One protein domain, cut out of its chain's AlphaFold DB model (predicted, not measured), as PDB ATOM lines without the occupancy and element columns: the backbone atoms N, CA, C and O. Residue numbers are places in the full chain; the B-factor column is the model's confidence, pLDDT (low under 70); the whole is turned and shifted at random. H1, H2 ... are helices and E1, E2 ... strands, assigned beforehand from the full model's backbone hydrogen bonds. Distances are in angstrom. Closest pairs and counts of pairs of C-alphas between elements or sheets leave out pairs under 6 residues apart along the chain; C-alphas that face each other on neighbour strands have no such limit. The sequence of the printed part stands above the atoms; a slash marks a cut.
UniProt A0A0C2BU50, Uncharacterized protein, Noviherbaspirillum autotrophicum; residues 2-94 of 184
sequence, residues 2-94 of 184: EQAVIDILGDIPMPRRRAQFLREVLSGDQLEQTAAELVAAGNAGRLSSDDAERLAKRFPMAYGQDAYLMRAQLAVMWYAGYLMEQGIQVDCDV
ATOM      1  N   GLU A   2     266.627 200.293 172.948       89.25
ATOM      2  CA  GLU A   2     267.570 199.158 173.003       89.25
ATOM      3  C   GLU A   2     266.850 197.821 173.214       89.25
ATOM      4  O   GLU A   2     267.023 196.923 172.403       89.25
ATOM      5  N   GLN A   3     265.963 197.735 174.214       90.38
ATOM      6  CA  GLN A   3     265.139 196.539 174.426       90.38
ATOM      7  C   GLN A   3     264.333 196.174 173.175       90.38
ATOM      8  O   GLN A   3     264.410 195.049 172.721       90.38
ATOM      9  N   ALA A   4     263.680 197.152 172.537       90.00
ATOM     10  CA  ALA A   4     262.956 196.923 171.283       90.00
ATOM     11  C   ALA A   4     263.853 196.380 170.153       90.00
ATOM     12  O   ALA A   4     263.414 195.552 169.367       90.00
ATOM     13  N   VAL A   5     265.113 196.822 170.067       90.50
ATOM     14  CA  VAL A   5     266.087 196.279 169.107       90.50
ATOM     15  C   VAL A   5     266.425 194.824 169.431       90.50
ATOM     16  O   VAL A   5     266.477 194.016 168.511       90.50
ATOM     17  N   ILE A   6     266.616 194.485 170.707       93.19
ATOM     18  CA  ILE A   6     266.872 193.105 171.149       93.19
ATOM     19  C   ILE A   6     265.646 192.219 170.896       93.19
ATOM     20  O   ILE A   6     265.782 191.119 170.373       93.19
ATOM     21  N   ASP A   7     264.448 192.712 171.200       93.94
ATOM     22  CA  ASP A   7     263.198 191.971 171.025       93.94
ATOM     23  C   ASP A   7     262.934 191.645 169.543       93.94
ATOM     24  O   ASP A   7     262.407 190.581 169.229       93.94
ATOM     25  N   ILE A   8     263.312 192.549 168.626       93.00
ATOM     26  CA  ILE A   8     263.097 192.390 167.179       93.00
ATOM     27  C   ILE A   8     264.228 191.597 166.509       93.00
ATOM     28  O   ILE A   8     263.959 190.756 165.654       93.00
ATOM     29  N   LEU A   9     265.490 191.893 166.834       90.75
ATOM     30  CA  LEU A   9     266.660 191.371 166.112       90.75
ATOM     31  C   LEU A   9     267.404 190.255 166.864       90.75
ATOM     32  O   LEU A   9     268.316 189.654 166.298       90.75
ATOM     33  N   GLY A  10     267.025 189.967 168.109       92.31
ATOM     34  CA  GLY A  10     267.671 188.978 168.967       92.31
ATOM     35  C   GLY A  10     268.954 189.486 169.631       92.31
ATOM     36  O   GLY A  10     269.202 190.690 169.742       92.31
ATOM     37  N   ASP A  11     269.777 188.541 170.092       90.19
ATOM     38  CA  ASP A  11     271.077 188.818 170.710       90.19
ATOM     39  C   ASP A  11     272.082 189.305 169.655       90.19
ATOM     40  O   ASP A  11     272.785 188.529 169.003       90.19
ATOM     41  N   ILE A  12     272.089 190.621 169.437       90.38
ATOM     42  CA  ILE A  12     272.989 191.288 168.500       90.38
ATOM     43  C   ILE A  12     274.081 192.055 169.254       90.38
ATOM     44  O   ILE A  12     273.796 192.724 170.249       90.38
ATOM     45  N   PRO A  13     275.326 192.087 168.744       90.50
ATOM     46  CA  PRO A  13     276.379 192.891 169.348       90.50
ATOM     47  C   PRO A  13     276.033 194.385 169.364       90.50
ATOM     48  O   PRO A  13     275.597 194.946 168.353       90.50
ATOM     49  N   MET A  14     276.314 195.045 170.492       93.12
ATOM     50  CA  MET A  14     276.141 196.492 170.696       93.12
ATOM     51  C   MET A  14     274.711 197.012 170.407       93.12
ATOM     52  O   MET A  14     274.551 197.980 169.649       93.12
ATOM     53  N   PRO A  15     273.657 196.446 171.028       94.31
ATOM     54  CA  PRO A  15     272.266 196.778 170.703       94.31
ATOM     55  C   PRO A  15     271.940 198.251 170.983       94.31
ATOM     56  O   PRO A  15     271.273 198.906 170.180       94.31
ATOM     57  N   ARG A  16     272.505 198.836 172.049       94.00
ATOM     58  CA  ARG A  16     272.388 200.273 172.346       94.00
ATOM     59  C   ARG A  16     272.888 201.166 171.209       94.00
ATOM     60  O   ARG A  16     272.235 202.159 170.876       94.00
ATOM     61  N   ARG A  17     274.042 200.829 170.620       93.56
ATOM     62  CA  ARG A  17     274.654 201.602 169.527       93.56
ATOM     63  C   ARG A  17     273.839 201.452 168.243       93.56
ATOM     64  O   ARG A  17     273.542 202.444 167.587       93.56
ATOM     65  N   ARG A  18     273.367 200.240 167.944       93.94
ATOM     66  CA  ARG A  18     272.470 199.977 166.805       93.94
ATOM     67  C   ARG A  18     271.136 200.712 166.932       93.94
ATOM     68  O   ARG A  18     270.658 201.283 165.958       93.94
ATOM     69  N   ALA A  19     270.590 200.803 168.143       94.62
ATOM     70  CA  ALA A  19     269.428 201.637 168.417       94.62
ATOM     71  C   ALA A  19     269.715 203.118 168.106       94.62
ATOM     72  O   ALA A  19     268.883 203.787 167.510       94.62
ATOM     73  N   GLN A  20     270.885 203.663 168.460       95.19
ATOM     74  CA  GLN A  20     271.231 205.046 168.090       95.19
ATOM     75  C   GLN A  20     271.217 205.272 166.572       95.19
ATOM     76  O   GLN A  20     270.701 206.302 166.151       95.19
ATOM     77  N   PHE A  21     271.682 204.307 165.772       94.94
ATOM     78  CA  PHE A  21     271.630 204.406 164.307       94.94
ATOM     79  C   PHE A  21     270.196 204.508 163.793       94.94
ATOM     80  O   PHE A  21     269.880 205.425 163.044       94.94
ATOM     81  N   LEU A  22     269.312 203.616 164.249       94.06
ATOM     82  CA  LEU A  22     267.902 203.640 163.851       94.06
ATOM     83  C   LEU A  22     267.225 204.952 164.252       94.06
ATOM     84  O   LEU A  22     266.461 205.508 163.475       94.06
ATOM     85  N   ARG A  23     267.537 205.472 165.445       95.25
ATOM     86  CA  ARG A  23     267.012 206.763 165.913       95.25
ATOM     87  C   ARG A  23     267.397 207.910 165.001       95.25
ATOM     88  O   ARG A  23     266.569 208.772 164.764       95.25
ATOM     89  N   GLU A  24     268.653 207.938 164.574       96.31
ATOM     90  CA  GLU A  24     269.170 208.999 163.717       96.31
ATOM     91  C   GLU A  24     268.539 208.925 162.323       96.31
ATOM     92  O   GLU A  24     267.995 209.919 161.852       96.31
ATOM     93  N   VAL A  25     268.540 207.737 161.708       95.88
ATOM     94  CA  VAL A  25     268.014 207.531 160.349       95.88
ATOM     95  C   VAL A  25     266.508 207.782 160.276       95.88
ATOM     96  O   VAL A  25     266.041 208.399 159.327       95.88
ATOM     97  N   LEU A  26     265.748 207.343 161.282       94.50
ATOM     98  CA  LEU A  26     264.285 207.470 161.321       94.50
ATOM     99  C   LEU A  26     263.808 208.792 161.953       94.50
ATOM    100  O   LEU A  26     262.639 208.918 162.316       94.50
ATOM    101  N   SER A  27     264.704 209.761 162.171       94.12
ATOM    102  CA  SER A  27     264.337 211.046 162.768       94.12
ATOM    103  C   SER A  27     263.817 212.022 161.713       94.12
ATOM    104  O   SER A  27     264.586 212.518 160.887       94.12
ATOM    105  N   GLY A  28     262.526 212.358 161.806       92.94
ATOM    106  CA  GLY A  28     261.868 213.257 160.852       92.94
ATOM    107  C   GLY A  28     261.869 212.667 159.442       92.94
ATOM    108  O   GLY A  28     261.843 211.451 159.297       92.94
ATOM    109  N   ASP A  29     261.976 213.527 158.429       93.69
ATOM    110  CA  ASP A  29     261.901 213.124 157.013       93.69
ATOM    111  C   ASP A  29     263.286 212.829 156.395       93.69
ATOM    112  O   ASP A  29     263.484 212.908 155.178       93.69
ATOM    113  N   GLN A  30     264.312 212.596 157.224       93.56
ATOM    114  CA  GLN A  30     265.690 212.473 156.738       93.56
ATOM    115  C   GLN A  30     265.899 211.237 155.861       93.56
ATOM    116  O   GLN A  30     266.669 211.301 154.897       93.56
ATOM    117  N   LEU A  31     265.229 210.126 156.182       94.06
ATOM    118  CA  LEU A  31     265.296 208.900 155.392       94.06
ATOM    119  C   LEU A  31     264.712 209.130 153.996       94.06
ATOM    120  O   LEU A  31     265.355 208.797 153.005       94.06
ATOM    121  N   GLU A  32     263.532 209.737 153.915       95.75
ATOM    122  CA  GLU A  32     262.822 210.029 152.674       95.75
ATOM    123  C   GLU A  32     263.627 210.980 151.785       95.75
ATOM    124  O   GLU A  32     263.789 210.719 150.593       95.75
ATOM    125  N   GLN A  33     264.188 212.048 152.364       94.81
ATOM    126  CA  GLN A  33     265.050 212.987 151.639       94.81
ATOM    127  C   GLN A  33     266.295 212.293 151.081       94.81
ATOM    128  O   GLN A  33     266.605 212.426 149.900       94.81
ATOM    129  N   THR A  34     266.980 211.508 151.914       95.06
ATOM    130  CA  THR A  34     268.188 210.783 151.497       95.06
ATOM    131  C   THR A  34     267.866 209.749 150.417       95.06
ATOM    132  O   THR A  34     268.602 209.618 149.440       95.06
ATOM    133  N   ALA A  35     266.757 209.020 150.559       95.19
ATOM    134  CA  ALA A  35     266.317 208.054 149.562       95.19
ATOM    135  C   ALA A  35     266.007 208.739 148.224       95.19
ATOM    136  O   ALA A  35     266.428 208.245 147.181       95.19
ATOM    137  N   ALA A  36     265.337 209.896 148.241       96.19
ATOM    138  CA  ALA A  36     265.070 210.674 147.034       96.19
ATOM    139  C   ALA A  36     266.364 211.156 146.350       96.19
ATOM    140  O   ALA A  36     266.471 211.069 145.127       96.19
ATOM    141  N   GLU A  37     267.357 211.608 147.124       94.94
ATOM    142  CA  GLU A  37     268.679 211.999 146.616       94.94
ATOM    143  C   GLU A  37     269.407 210.811 145.956       94.94
ATOM    144  O   GLU A  37     269.894 210.938 144.831       94.94
ATOM    145  N   LEU A  38     269.419 209.634 146.598       94.62
ATOM    146  CA  LEU A  38     270.015 208.416 146.029       94.62
ATOM    147  C   LEU A  38     269.285 207.947 144.766       94.62
ATOM    148  O   LEU A  38     269.935 207.570 143.793       94.62
ATOM    149  N   VAL A  39     267.950 208.007 144.746       95.88
ATOM    150  CA  VAL A  39     267.149 207.678 143.557       95.88
ATOM    151  C   VAL A  39     267.463 208.627 142.404       95.88
ATOM    152  O   VAL A  39     267.624 208.185 141.268       95.88
ATOM    153  N   ALA A  40     267.594 209.927 142.679       95.44
ATOM    154  CA  ALA A  40     267.984 210.902 141.669       95.44
ATOM    155  C   ALA A  40     269.386 210.612 141.105       95.44
ATOM    156  O   ALA A  40     269.562 210.652 139.888       95.44
ATOM    157  N   ALA A  41     270.356 210.261 141.958       94.69
ATOM    158  CA  ALA A  41     271.704 209.875 141.529       94.69
ATOM    159  C   ALA A  41     271.700 208.590 140.677       94.69
ATOM    160  O   ALA A  41     272.281 208.556 139.592       94.69
ATOM    161  N   GLY A  42     270.953 207.565 141.103       94.69
ATOM    162  CA  GLY A  42     270.761 206.332 140.333       94.69
ATOM    163  C   GLY A  42     270.150 206.586 138.952       94.69
ATOM    164  O   GLY A  42     270.652 206.074 137.954       94.69
ATOM    165  N   ASN A  43     269.132 207.448 138.869       93.38
ATOM    166  CA  ASN A  43     268.512 207.858 137.602       93.38
ATOM    167  C   ASN A  43     269.447 208.691 136.712       93.38
ATOM    168  O   ASN A  43     269.313 208.661 135.489       93.38
ATOM    169  N   ALA A  44     270.394 209.424 137.302       94.81
ATOM    170  CA  ALA A  44     271.454 210.112 136.567       94.81
ATOM    171  C   ALA A  44     272.535 209.148 136.035       94.81
ATOM    172  O   ALA A  44     273.420 209.570 135.293       94.81
ATOM    173  N   GLY A  45     272.455 207.858 136.384       94.81
ATOM    174  CA  GLY A  45     273.299 206.797 135.844       94.81
ATOM    175  C   GLY A  45     274.642 206.632 136.547       94.81
ATOM    176  O   GLY A  45     275.476 205.880 136.045       94.81
ATOM    177  N   ARG A  46     274.871 207.288 137.694       95.12
ATOM    178  CA  ARG A  46     276.120 207.151 138.456       95.12
ATOM    179  C   ARG A  46     275.886 207.225 139.961       95.12
ATOM    180  O   ARG A  46     275.251 208.150 140.456       95.12
ATOM    181  N   LEU A  47     276.472 206.270 140.673       95.69
ATOM    182  CA  LEU A  47     276.545 206.190 142.127       95.69
ATOM    183  C   LEU A  47     278.011 206.031 142.528       95.69
ATOM    184  O   LEU A  47     278.741 205.253 141.916       95.69
ATOM    185  N   SER A  48     278.462 206.778 143.530       94.38
ATOM    186  CA  SER A  48     279.889 206.870 143.853       94.38
ATOM    187  C   SER A  48     280.176 206.994 145.347       94.38
ATOM    188  O   SER A  48     279.271 207.171 146.166       94.38
ATOM    189  N   SER A  49     281.456 206.961 145.723       93.50
ATOM    190  CA  SER A  49     281.893 207.269 147.088       93.50
ATOM    191  C   SER A  49     281.463 208.665 147.573       93.50
ATOM    192  O   SER A  49     281.296 208.842 148.779       93.50
ATOM    193  N   ASP A  50     281.188 209.628 146.683       95.44
ATOM    194  CA  ASP A  50     280.640 210.938 147.071       95.44
ATOM    195  C   ASP A  50     279.216 210.821 147.641       95.44
ATOM    196  O   ASP A  50     278.848 211.540 148.570       95.44
ATOM    197  N   ASP A  51     278.403 209.898 147.115       96.56
ATOM    198  CA  ASP A  51     277.065 209.607 147.643       96.56
ATOM    199  C   ASP A  51     277.153 208.974 149.032       96.56
ATOM    200  O   ASP A  51     276.396 209.321 149.942       96.56
ATOM    201  N   ALA A  52     278.135 208.094 149.228       96.25
ATOM    202  CA  ALA A  52     278.421 207.511 150.530       96.25
ATOM    203  C   ALA A  52     278.912 208.563 151.537       96.25
ATOM    204  O   ALA A  52     278.507 208.544 152.699       96.25
ATOM    205  N   GLU A  53     279.747 209.510 151.107       96.69
ATOM    206  CA  GLU A  53     280.198 210.612 151.955       96.69
ATOM    207  C   GLU A  53     279.030 211.537 152.334       96.69
ATOM    208  O   GLU A  53     278.900 211.924 153.498       96.69
ATOM    209  N   ARG A  54     278.129 211.847 151.391       96.44
ATOM    210  CA  ARG A  54     276.885 212.588 151.669       96.44
ATOM    211  C   ARG A  54     276.020 211.868 152.703       96.44
ATOM    212  O   ARG A  54     275.584 212.498 153.669       96.44
ATOM    213  N   LEU A  55     275.837 210.555 152.552       96.50
ATOM    214  CA  LEU A  55     275.102 209.722 153.505       96.50
ATOM    215  C   LEU A  55     275.741 209.764 154.903       96.50
ATOM    216  O   LEU A  55     275.050 209.953 155.904       96.50
ATOM    217  N   ALA A  56     277.068 209.659 154.979       96.69
ATOM    218  CA  ALA A  56     277.825 209.733 156.224       96.69
ATOM    219  C   ALA A  56     277.773 211.112 156.898       96.69
ATOM    220  O   ALA A  56     277.702 211.186 158.125       96.69
ATOM    221  N   LYS A  57     277.766 212.197 156.114       96.56
ATOM    222  CA  LYS A  57     277.592 213.571 156.610       96.56
ATOM    223  C   LYS A  57     276.185 213.811 157.149       96.56
ATOM    224  O   LYS A  57     276.041 214.485 158.165       96.56
ATOM    225  N   ARG A  58     275.157 213.265 156.488       96.31
ATOM    226  CA  ARG A  58     273.759 213.374 156.934       96.31
ATOM    227  C   ARG A  58     273.517 212.589 158.221       96.31
ATOM    228  O   ARG A  58     272.840 213.082 159.116       96.31
ATOM    229  N   PHE A  59     274.099 211.397 158.314       97.12
ATOM    230  CA  PHE A  59     273.898 210.461 159.415       97.12
ATOM    231  C   PHE A  59     275.232 210.116 160.099       97.12
ATOM    232  O   PHE A  59     275.780 209.014 159.925       97.12
ATOM    233  N   PRO A  60     275.806 211.061 160.863       96.25
ATOM    234  CA  PRO A  60     277.125 210.896 161.457       96.25
ATOM    235  C   PRO A  60     277.218 209.716 162.431       96.25
ATOM    236  O   PRO A  60     278.294 209.131 162.553       96.25
ATOM    237  N   MET A  61     276.134 209.315 163.104       95.12
ATOM    238  CA  MET A  61     276.138 208.142 163.982       95.12
ATOM    239  C   MET A  61     276.032 206.837 163.189       95.12
ATOM    240  O   MET A  61     276.818 205.911 163.408       95.12
ATOM    241  N   ALA A  62     275.067 206.741 162.278       95.06
ATOM    242  CA  ALA A  62     274.766 205.529 161.530       95.06
ATOM    243  C   ALA A  62     275.807 205.220 160.454       95.06
ATOM    244  O   ALA A  62     276.065 204.046 160.204       95.06
ATOM    245  N   TYR A  63     276.442 206.235 159.873       95.44
ATOM    246  CA  TYR A  63     277.324 206.074 158.718       95.44
ATOM    247  C   TYR A  63     278.666 206.812 158.856       95.44
ATOM    248  O   TYR A  63     279.668 206.316 158.350       95.44
ATOM    249  N   GLY A  64     278.727 207.929 159.590       94.75
ATOM    250  CA  GLY A  64     279.932 208.773 159.688       94.75
ATOM    251  C   GLY A  64     280.995 208.376 160.719       94.75
ATOM    252  O   GLY A  64     282.010 209.055 160.831       94.75
ATOM    253  N   GLN A  65     280.800 207.295 161.482       92.69
ATOM    254  CA  GLN A  65     281.760 206.857 162.513       92.69
ATOM    255  C   GLN A  65     282.960 206.062 161.975       92.69
ATOM    256  O   GLN A  65     283.844 205.713 162.761       92.69
ATOM    257  N   ASP A  66     282.958 205.728 160.685       92.81
ATOM    258  CA  ASP A  66     283.971 204.904 160.031       92.81
ATOM    259  C   ASP A  66     284.716 205.707 158.961       92.81
ATOM    260  O   ASP A  66     284.111 206.153 157.988       92.81
ATOM    261  N   ALA A  67     286.037 205.831 159.101       91.69
ATOM    262  CA  ALA A  67     286.882 206.562 158.156       91.69
ATOM    263  C   ALA A  67     286.909 205.942 156.745       91.69
ATOM    264  O   ALA A  67     287.177 206.647 155.778       91.69
ATOM    265  N   TYR A  68     286.611 204.645 156.612       93.50
ATOM    266  CA  TYR A  68     286.509 203.975 155.309       93.50
ATOM    267  C   TYR A  68     285.110 204.075 154.691       93.50
ATOM    268  O   TYR A  68     284.888 203.558 153.595       93.50
ATOM    269  N   LEU A  69     284.154 204.703 155.385       94.56
ATOM    270  CA  LEU A  69     282.762 204.831 154.953       94.56
ATOM    271  C   LEU A  69     282.116 203.480 154.598       94.56
ATOM    272  O   LEU A  69     281.203 203.437 153.779       94.56
ATOM    273  N   MET A  70     282.560 202.366 155.187       93.62
ATOM    274  CA  MET A  70     282.252 201.017 154.701       93.62
ATOM    275  C   MET A  70     280.744 200.770 154.615       93.62
ATOM    276  O   MET A  70     280.239 200.364 153.573       93.62
ATOM    277  N   ARG A  71     279.997 201.080 155.681       93.69
ATOM    278  CA  ARG A  71     278.530 200.934 155.687       93.69
ATOM    279  C   ARG A  71     277.827 201.876 154.717       93.69
ATOM    280  O   ARG A  71     276.807 201.501 154.148       93.69
ATOM    281  N   ALA A  72     278.352 203.088 154.544       95.56
ATOM    282  CA  ALA A  72     277.747 204.075 153.661       95.56
ATOM    283  C   ALA A  72     277.931 203.664 152.199       95.56
ATOM    284  O   ALA A  72     276.972 203.613 151.436       95.56
ATOM    285  N   GLN A  73     279.152 203.267 151.849       95.00
ATOM    286  CA  GLN A  73     279.471 202.745 150.534       95.00
ATOM    287  C   GLN A  73     278.718 201.426 150.265       95.00
ATOM    288  O   GLN A  73     278.232 201.227 149.157       95.00
ATOM    289  N   LEU A  74     278.534 200.559 151.271       93.00
ATOM    290  CA  LEU A  74     277.738 199.330 151.145       93.00
ATOM    291  C   LEU A  74     276.264 199.614 150.826       93.00
ATOM    292  O   LEU A  74     275.689 198.936 149.979       93.00
ATOM    293  N   ALA A  75     275.660 200.624 151.459       94.44
ATOM    294  CA  ALA A  75     274.285 201.028 151.165       94.44
ATOM    295  C   ALA A  75     274.133 201.516 149.711       94.44
ATOM    296  O   ALA A  75     273.217 201.085 149.010       94.44
ATOM    297  N   VAL A  76     275.067 202.352 149.242       95.50
ATOM    298  CA  VAL A  76     275.123 202.825 147.847       95.50
ATOM    299  C   VAL A  76     275.302 201.653 146.876       95.50
ATOM    300  O   VAL A  76     274.571 201.541 145.894       95.50
ATOM    301  N   MET A  77     276.222 200.736 147.183       92.69
ATOM    302  CA  MET A  77     276.506 199.552 146.371       92.69
ATOM    303  C   MET A  77     275.296 198.626 146.242       92.69
ATOM    304  O   MET A  77     274.998 198.156 145.148       92.69
ATOM    305  N   TRP A  78     274.578 198.368 147.338       91.88
ATOM    306  CA  TRP A  78     273.368 197.542 147.308       91.88
ATOM    307  C   TRP A  78     272.247 198.185 146.503       91.88
ATOM    308  O   TRP A  78     271.556 197.483 145.767       91.88
ATOM    309  N   TYR A  79     272.091 199.507 146.584       94.69
ATOM    310  CA  TYR A  79     271.133 200.206 145.738       94.69
ATOM    311  C   TYR A  79     271.512 200.120 144.251       94.69
ATOM    312  O   TYR A  79     270.659 199.808 143.420       94.69
ATOM    313  N   ALA A  80     272.794 200.291 143.912       93.69
ATOM    314  CA  ALA A  80     273.282 200.088 142.547       93.69
ATOM    315  C   ALA A  80     273.029 198.654 142.050       93.69
ATOM    316  O   ALA A  80     272.544 198.461 140.937       93.69
ATOM    317  N   GLY A  81     273.302 197.648 142.890       89.56
ATOM    318  CA  GLY A  81     273.016 196.242 142.594       89.56
ATOM    319  C   GLY A  81     271.532 195.995 142.314       89.56
ATOM    320  O   GLY A  81     271.201 195.370 141.310       89.56
ATOM    321  N   TYR A  82     270.643 196.568 143.130       93.31
ATOM    322  CA  TYR A  82     269.199 196.516 142.898       93.31
ATOM    323  C   TYR A  82     268.809 197.112 141.534       93.31
ATOM    324  O   TYR A  82     268.070 196.478 140.785       93.31
ATOM    325  N   LEU A  83     269.328 198.291 141.171       94.50
ATOM    326  CA  LEU A  83     269.058 198.908 139.863       94.50
ATOM    327  C   LEU A  83     269.507 198.008 138.700       94.50
ATOM    328  O   LEU A  83     268.742 197.795 137.757       94.50
ATOM    329  N   MET A  84     270.706 197.425 138.796       91.19
ATOM    330  CA  MET A  84     271.234 196.500 137.788       91.19
ATOM    331  C   MET A  84     270.359 195.247 137.636       91.19
ATOM    332  O   MET A  84     270.106 194.816 136.511       91.19
ATOM    333  N   GLU A  85     269.842 194.691 138.738       90.81
ATOM    334  CA  GLU A  85     268.896 193.564 138.716       90.81
ATOM    335  C   GLU A  85     267.565 193.919 138.035       90.81
ATOM    336  O   GLU A  85     266.940 193.056 137.418       90.81
ATOM    337  N   GLN A  86     267.148 195.189 138.082       94.44
ATOM    338  CA  GLN A  86     265.985 195.697 137.340       94.44
ATOM    339  C   GLN A  86     266.296 196.021 135.864       94.44
ATOM    340  O   GLN A  86     265.429 196.519 135.145       94.44
ATOM    341  N   GLY A  87     267.520 195.769 135.389       93.31
ATOM    342  CA  GLY A  87     267.957 196.093 134.028       93.31
ATOM    343  C   GLY A  87     268.331 197.563 133.817       93.31
ATOM    344  O   GLY A  87     268.595 197.968 132.683       93.31
ATOM    345  N   ILE A  88     268.391 198.364 134.884       93.81
ATOM    346  CA  ILE A  88     268.799 199.769 134.831       93.81
ATOM    347  C   ILE A  88     270.326 199.825 134.863       93.81
ATOM    348  O   ILE A  88     270.968 199.348 135.797       93.81
ATOM    349  N   GLN A  89     270.919 200.409 133.822       92.00
ATOM    350  CA  GLN A  89     272.362 200.612 133.763       92.00
ATOM    351  C   GLN A  89     272.755 201.778 134.673       92.00
ATOM    352  O   GLN A  89     272.245 202.886 134.517       92.00
ATOM    353  N   VAL A  90     273.671 201.525 135.603       93.88
ATOM    354  CA  VAL A  90     274.229 202.529 136.511       93.88
ATOM    355  C   VAL A  90     275.717 202.251 136.695       93.88
ATOM    356  O   VAL A  90     276.120 201.110 136.919       93.88
ATOM    357  N   ASP A  91     276.540 203.284 136.575       92.75
ATOM    358  CA  ASP A  91     277.951 203.224 136.940       92.75
ATOM    359  C   ASP A  91     278.079 203.271 138.470       92.75
ATOM    360  O   ASP A  91     277.480 204.132 139.116       92.75
ATOM    361  N   CYS A  92     278.817 202.330 139.057       92.00
ATOM    362  CA  CYS A  92     278.967 202.200 140.506       92.00
ATOM    363  C   CYS A  92     280.451 202.243 140.876       92.00
ATOM    364  O   CYS A  92     281.171 201.254 140.717       92.00
ATOM    365  N   ASP A  93     280.878 203.400 141.372       90.81
ATOM    366  CA  ASP A  93     282.268 203.750 141.664       90.81
ATOM    367  C   ASP A  93     282.473 203.861 143.183       90.81
ATOM    368  O   ASP A  93     282.442 204.945 143.771       90.81
ATOM    369  N   VAL A  94     282.568 202.703 143.839       90.19
ATOM    370  CA  VAL A  94     282.693 202.571 145.297       90.19
ATOM    371  C   VAL A  94     283.802 201.584 145.662       90.19
ATOM    372  O   VAL A  94     283.993 200.574 144.987       90.19
TER     373      VAL A  94
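AT A GLANCE: This is residues 2 to 94 of the 184 residues of an uncharacterized protein of Noviherbaspirillum autotrophicum (UniProt A0A0C2BU50). Three helices, H3, H4 and H5, make the body together with a tiny two-stranded sheet, E1 and E2, at one end; H3 and H4 run nearly side by side and H5 crosses H4 steeply. At the other end H1 and H2 meet at a corner and make an arm that reaches away from this body. The printed part has 93 residues, with five named helices and two named strands in the order H1, H2, H3, E1, H4, H5, E2; the sheet, E1 beside E2, is parallel and the class is mostly helix. The whole is only just compact, close to loose, with a radius of gyration of the C-alphas of 14.4 A, and is elongated, spanning 41 by 26 by 25 A.

HOW THE PARTS SIT: The sheet pairs E1, residues 46 to 48, with E2, residues 91 to 93, in parallel at 10 degrees; N 47 and O 91 are 2.8 A apart and N 93 and O 47 are 2.9 A apart, both within hydrogen-bond range. H4, residues 49 to 58, and H5, residues 70 to 85, lie between them along the chain: a strand-helix-strand unit, two parallel neighbour strands joined through helices, with a right-handed crossover. The closest C-alphas of E1 and H5 are those of Leu 47 and Val 76, 6.8 A apart. H5 touches H4 with its residues 72 to 76 alone, closest at the C-alphas of Ala 52 and Ala 72, 4.7 A, at a steep tilt of 58 degrees, opposite ways. H3, residues 30 to 43, only just touches H5, with 3 pairs of C-alphas within 8 A, closest at Gly 42 and Ala 80, 7.1 A. H3 and H4 are close but not clearly touching, closest at the C-alphas of Thr 34 and Leu 55, 7.3 A, with a shallow tilt of 14 degrees, opposite ways. H2, residues 15 to 25, is apart from H4 and H5. H1, residues 2 to 9, touches H2, closest at the C-alphas of Glu 2 and Arg 16, 5.0 A, about perpendicular at 90 degrees. In H1, H2, H3, H4 and H5 every O i to N i+4 pair is within hydrogen-bond range.

IN THESE COORDINATES: E1 is 6.6 A from first to last C-alpha and E2 6.4 A, ending at C-alpha 93 (282.268, 203.750, 141.664). H5 is 22.1 A long, H3 19.9 A, H2 15.5 A, H4 14.2 A and H1 10.4 A. H5 begins at C-alpha 70 (282.252, 201.017, 154.701), and H1 at C-alpha 2 (267.570, 199.158, 173.003).

THE WHOLE: The two C-alphas farthest apart, those of Gln 3 and Gln 89, are 41.5 A apart. Residues 7 to 13, of which 7 to 9 belong to H1, stand free. The link from H4 to H5, 11 residues, is long; the other links are tight. The printed part has no cut, its mean pLDDT is 93.9, and no printed residue is under 70.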